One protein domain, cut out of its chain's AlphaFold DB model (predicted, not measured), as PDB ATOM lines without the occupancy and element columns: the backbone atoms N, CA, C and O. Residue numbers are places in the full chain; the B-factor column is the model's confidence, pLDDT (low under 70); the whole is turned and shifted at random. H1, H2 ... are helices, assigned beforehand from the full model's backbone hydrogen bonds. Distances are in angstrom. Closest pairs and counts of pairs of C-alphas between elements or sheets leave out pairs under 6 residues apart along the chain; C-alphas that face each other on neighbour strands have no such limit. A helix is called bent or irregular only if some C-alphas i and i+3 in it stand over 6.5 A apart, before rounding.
ATOM      1  N   PHE A  25     112.004 106.589 138.643       83.94
ATOM      2  CA  PHE A  25     111.640 105.771 137.490       83.94
ATOM      3  C   PHE A  25     110.887 104.514 137.927       83.94
ATOM      4  O   PHE A  25     111.268 103.843 138.891       83.94
ATOM      5  N   ARG A  26     109.809 104.203 137.205       81.44
ATOM      6  CA  ARG A  26     108.998 102.990 137.362       81.44
ATOM      7  C   ARG A  26     109.169 102.080 136.148       81.44
ATOM      8  O   ARG A  26     109.695 102.501 135.126       81.44
ATOM      9  N   GLU A  27     108.664 100.853 136.239       74.69
ATOM     10  CA  GLU A  27     108.694  99.901 135.116       74.69
ATOM     11  C   GLU A  27     108.024 100.461 133.845       74.69
ATOM     12  O   GLU A  27     108.518 100.262 132.741       74.69
ATOM     13  N   GLU A  28     106.966 101.264 134.004       77.38
ATOM     14  CA  GLU A  28     106.275 101.963 132.909       77.38
ATOM     15  C   GLU A  28     107.180 102.961 132.159       77.38
ATOM     16  O   GLU A  28     106.987 103.202 130.969       77.38
ATOM     17  N   ASP A  29     108.175 103.539 132.839       77.62
ATOM     18  CA  ASP A  29     109.054 104.560 132.266       77.62
ATOM     19  C   ASP A  29     110.141 103.959 131.360       77.62
ATOM     20  O   ASP A  29     110.664 104.666 130.502       77.62
ATOM     21  N   ARG A  30     110.474 102.665 131.500       67.50
ATOM     22  CA  ARG A  30     111.565 102.026 130.731       67.50
ATOM     23  C   ARG A  30     111.374 102.109 129.217       67.50
ATOM     24  O   ARG A  30     112.351 102.138 128.475       67.50
ATOM     25  N   TYR A  31     110.124 102.145 128.760       66.94
ATOM     26  CA  TYR A  31     109.773 102.108 127.338       66.94
ATOM     27  C   TYR A  31     109.105 103.395 126.849       66.94
ATOM     28  O   TYR A  31     108.527 103.421 125.756       66.94
ATOM     29  N   ASP A  32     109.173 104.476 127.631       76.50
ATOM     30  CA  ASP A  32     108.560 105.739 127.249       76.50
ATOM     31  C   ASP A  32     109.349 106.416 126.117       76.50
ATOM     32  O   ASP A  32     110.440 106.966 126.287       76.50
ATOM     33  N   ARG A  33     108.753 106.403 124.923       71.81
ATOM     34  CA  ARG A  33     109.348 106.965 123.706       71.81
ATOM     35  C   ARG A  33     109.518 108.484 123.762       71.81
ATOM     36  O   ARG A  33     110.287 109.024 122.965       71.81
ATOM     37  N   ARG A  34     108.853 109.186 124.692       79.06
ATOM     38  CA  ARG A  34     109.000 110.644 124.866       79.06
ATOM     39  C   ARG A  34     110.433 111.038 125.211       79.06
ATOM     40  O   ARG A  34     110.874 112.113 124.813       79.06
ATOM     41  N   TYR A  35     111.184 110.164 125.879       77.94
ATOM     42  CA  TYR A  35     112.576 110.425 126.251       77.94
ATOM     43  C   TYR A  35     113.528 110.523 125.050       77.94
ATOM     44  O   TYR A  35     114.595 111.114 125.165       77.94
ATOM     45  N   LEU A  36     113.127 110.026 123.876       70.56
ATOM     46  CA  LEU A  36     113.941 110.043 122.655       70.56
ATOM     47  C   LEU A  36     113.722 111.295 121.785       70.56
ATOM     48  O   LEU A  36     114.322 111.446 120.715       70.56
ATOM     49  N   VAL A  37     112.827 112.198 122.193       67.12
ATOM     50  CA  VAL A  37     112.412 113.342 121.377       67.12
ATOM     51  C   VAL A  37     113.446 114.469 121.432       67.12
ATOM     52  O   VAL A  37     113.652 115.101 122.463       67.12
ATOM     53  N   GLY A  38     114.024 114.798 120.269       56.56
ATOM     54  CA  GLY A  38     114.924 115.948 120.090       56.56
ATOM     55  C   GLY A  38     116.415 115.611 119.983       56.56
ATOM     56  O   GLY A  38     117.205 116.516 119.703       56.56
ATOM     57  N   GLU A  39     116.781 114.337 120.120       59.50
ATOM     58  CA  GLU A  39     118.178 113.898 120.157       59.50
ATOM     59  C   GLU A  39     118.863 113.880 118.782       59.50
ATOM     60  O   GLU A  39     118.229 113.699 117.735       59.50
ATOM     61  N   ARG A  40     120.182 114.133 118.787       45.19
ATOM     62  CA  ARG A  40     121.011 114.293 117.577       45.19
ATOM     63  C   ARG A  40     121.803 113.034 117.194       45.19
ATOM     64  O   ARG A  40     122.344 113.015 116.089       45.19
ATOM     65  N   GLY A  41     121.826 111.983 118.019       47.69
ATOM     66  CA  GLY A  41     122.542 110.737 117.715       47.69
ATOM     67  C   GLY A  41     122.018 109.491 118.441       47.69
ATOM     68  O   GLY A  41     121.428 109.581 119.515       47.69
ATOM     69  N   LYS A  42     122.265 108.303 117.857       44.72
ATOM     70  CA  LYS A  42     121.887 106.990 118.430       44.72
ATOM     71  C   LYS A  42     122.532 106.727 119.800       44.72
ATOM     72  O   LYS A  42     121.893 106.123 120.649       44.72
ATOM     73  N   SER A  43     123.772 107.177 120.010       47.22
ATOM     74  CA  SER A  43     124.529 106.957 121.250       47.22
ATOM     75  C   SER A  43     123.979 107.745 122.441       47.22
ATOM     76  O   SER A  43     123.935 107.213 123.544       47.22
ATOM     77  N   GLU A  44     123.527 108.982 122.221       53.38
ATOM     78  CA  GLU A  44     122.957 109.835 123.275       53.38
ATOM     79  C   GLU A  44     121.584 109.307 123.718       53.38
ATOM     80  O   GLU A  44     121.347 109.152 124.915       53.38
ATOM     81  N   GLY A  45     120.729 108.901 122.771       56.91
ATOM     82  CA  GLY A  45     119.437 108.276 123.081       56.91
ATOM     83  C   GLY A  45     119.562 106.944 123.833       56.91
ATOM     84  O   GLY A  45     118.824 106.716 124.786       56.91
ATOM     85  N   LEU A  46     120.525 106.093 123.453       54.38
ATOM     86  CA  LEU A  46     120.826 104.848 124.176       54.38
ATOM     87  C   LEU A  46     121.333 105.129 125.598       54.38
ATOM     88  O   LEU A  46     120.844 104.517 126.535       54.38
ATOM     89  N   SER A  47     122.210 106.125 125.781       58.59
ATOM     90  CA  SER A  47     122.710 106.500 127.112       58.59
ATOM     91  C   SER A  47     121.634 107.053 128.054       58.59
ATOM     92  O   SER A  47     121.779 106.953 129.268       58.59
ATOM     93  N   LEU A  48     120.568 107.650 127.510       59.91
ATOM     94  CA  LEU A  48     119.424 108.135 128.287       59.91
ATOM     95  C   LEU A  48     118.507 106.983 128.699       59.91
ATOM     96  O   LEU A  48     118.049 106.963 129.834       59.91
ATOM     97  N   ILE A  49     118.289 106.009 127.813       61.19
ATOM     98  CA  ILE A  49     117.545 104.784 128.143       61.19
ATOM     99  C   ILE A  49     118.316 103.955 129.180       61.19
ATOM    100  O   ILE A  49     117.713 103.478 130.136       61.19
ATOM    101  N   ASP A  50     119.642 103.857 129.052       59.03
ATOM    102  CA  ASP A  50     120.502 103.157 130.017       59.03
ATOM    103  C   ASP A  50     120.512 103.841 131.401       59.03
ATOM    104  O   ASP A  50     120.773 103.187 132.406       59.03
ATOM    105  N   GLN A  51     120.187 105.139 131.485       64.75
ATOM    106  CA  GLN A  51     120.005 105.860 132.756       64.75
ATOM    107  C   GLN A  51     118.653 105.575 133.434       64.75
ATOM    108  O   GLN A  51     118.443 106.012 134.568       64.75
ATOM    109  N   VAL A  52     117.723 104.877 132.770       72.00
ATOM    110  CA  VAL A  52     116.411 104.527 133.334       72.00
ATOM    111  C   VAL A  52     116.544 103.271 134.196       72.00
ATOM    112  O   VAL A  52     116.123 102.173 133.834       72.00
ATOM    113  N   GLU A  53     117.126 103.442 135.380       73.75
ATOM    114  CA  GLU A  53     117.153 102.402 136.406       73.75
ATOM    115  C   GLU A  53     115.933 102.544 137.317       73.75
ATOM    116  O   GLU A  53     115.712 103.592 137.933       73.75
ATOM    117  N   VAL A  54     115.114 101.496 137.420       78.69
ATOM    118  CA  VAL A  54     113.902 101.525 138.250       78.69
ATOM    119  C   VAL A  54     114.269 101.765 139.713       78.69
ATOM    120  O   VAL A  54     115.146 101.112 140.270       78.69
ATOM    121  N   GLY A  55     113.596 102.737 140.332       78.25
ATOM    122  CA  GLY A  55     113.899 103.213 141.683       78.25
ATOM    123  C   GLY A  55     114.908 104.365 141.750       78.25
ATOM    124  O   GLY A  55     114.989 105.015 142.793       78.25
ATOM    125  N   SER A  56     115.619 104.684 140.662       84.44
ATOM    126  CA  SER A  56     116.493 105.863 140.612       84.44
ATOM    127  C   SER A  56     115.694 107.162 140.373       84.44
ATOM    128  O   SER A  56     114.605 107.120 139.785       84.44
ATOM    129  N   PRO A  57     116.170 108.332 140.849       86.50
ATOM    130  CA  PRO A  57     115.494 109.611 140.632       86.50
ATOM    131  C   PRO A  57     115.429 110.025 139.157       86.50
ATOM    132  O   PRO A  57     116.431 109.981 138.443       86.50
ATOM    133  N   LYS A  58     114.272 110.531 138.715       88.12
ATOM    134  CA  LYS A  58     114.117 111.076 137.358       88.12
ATOM    135  C   LYS A  58     114.948 112.345 137.185       88.12
ATOM    136  O   LYS A  58     114.859 113.272 137.992       88.12
ATOM    137  N   THR A  59     115.705 112.434 136.092       89.25
ATOM    138  CA  THR A  59     116.471 113.653 135.778       89.25
ATOM    139  C   THR A  59     115.570 114.762 135.223       89.25
ATOM    140  O   THR A  59     114.499 114.515 134.668       89.25
ATOM    141  N   PHE A  60     116.032 116.009 135.309       89.75
ATOM    142  CA  PHE A  60     115.339 117.184 134.764       89.75
ATOM    143  C   PHE A  60     115.062 117.105 133.261       89.75
ATOM    144  O   PHE A  60     114.039 117.610 132.800       89.75
ATOM    145  N   HIS A  61     115.931 116.441 132.497       88.31
ATOM    146  CA  HIS A  61     115.659 116.180 131.088       88.31
ATOM    147  C   HIS A  61     114.437 115.268 130.928       88.31
ATOM    148  O   HIS A  61     113.484 115.652 130.253       88.31
ATOM    149  N   HIS A  62     114.419 114.117 131.607       88.00
ATOM    150  CA  HIS A  62     113.304 113.169 131.547       88.00
ATOM    151  C   HIS A  62     111.987 113.815 131.995       88.00
ATOM    152  O   HIS A  62     110.982 113.710 131.297       88.00
ATOM    153  N   LEU A  63     112.000 114.582 133.091       90.06
ATOM    154  CA  LEU A  63     110.821 115.321 133.557       90.06
ATOM    155  C   LEU A  63     110.297 116.322 132.512       90.06
ATOM    156  O   LEU A  63     109.091 116.431 132.314       90.06
ATOM    157  N   ALA A  64     111.175 117.030 131.800       90.38
ATOM    158  CA  ALA A  64     110.746 117.966 130.761       90.38
ATOM    159  C   ALA A  64     110.048 117.256 129.591       90.38
ATOM    160  O   ALA A  64     109.090 117.795 129.034       90.38
TER     161      ALA A  64
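AT A GLANCE: This is residues 25 to 64 of the 360 residues of the protein "GGDEF domain-containing protein" of Thermosulfurimonas marina (UniProt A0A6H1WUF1). The short helices H1 and H2 run along one side, and the longest helix, H3, folds back with H2 packed on it. Residues 38 to 43 stick out at the turn between them, and after a second turn by Gly 55 the small helix H4 comes near H2. The printed part has 40 residues with four named helices, no named strand, class all helix; it is compact, radius of gyration of the C-alphas 9.6 A, spans 27 by 18 by 14 A.

IN THESE COORDINATES: H1, residues 27 to 31, begins at C-alpha (108.694, 99.901, 135.116) and is only just irregular: C-alphas 28 and 31 are 6.6 A apart. H2 is residues 33 to 36. H3, residues 42 to 50, is 12.3 A long. H4, residues 60 to 64, ends at C-alpha (110.746, 117.966, 130.761).

HOW THE PARTS SIT: H1 and H2 meet only through their link. H2 and H3 touch, closest C-alphas Leu 36 and Gly 45, 5.8 A. H2 and H4 are close but not clearly touching, closest C-alphas Tyr 35 and His 62, 6.0 A. H3 and H4 are apart. Every O i to N i+4 pair is within hydrogen-bond range in H3 and H4; H1 has 0 of 1, with 1 of 2 O i to N i+3 pairs; H2 is too short.

THE WHOLE: The printed part has no cut and no long link. Residues 30 to 31 and 37 to 51 have pLDDT under 70.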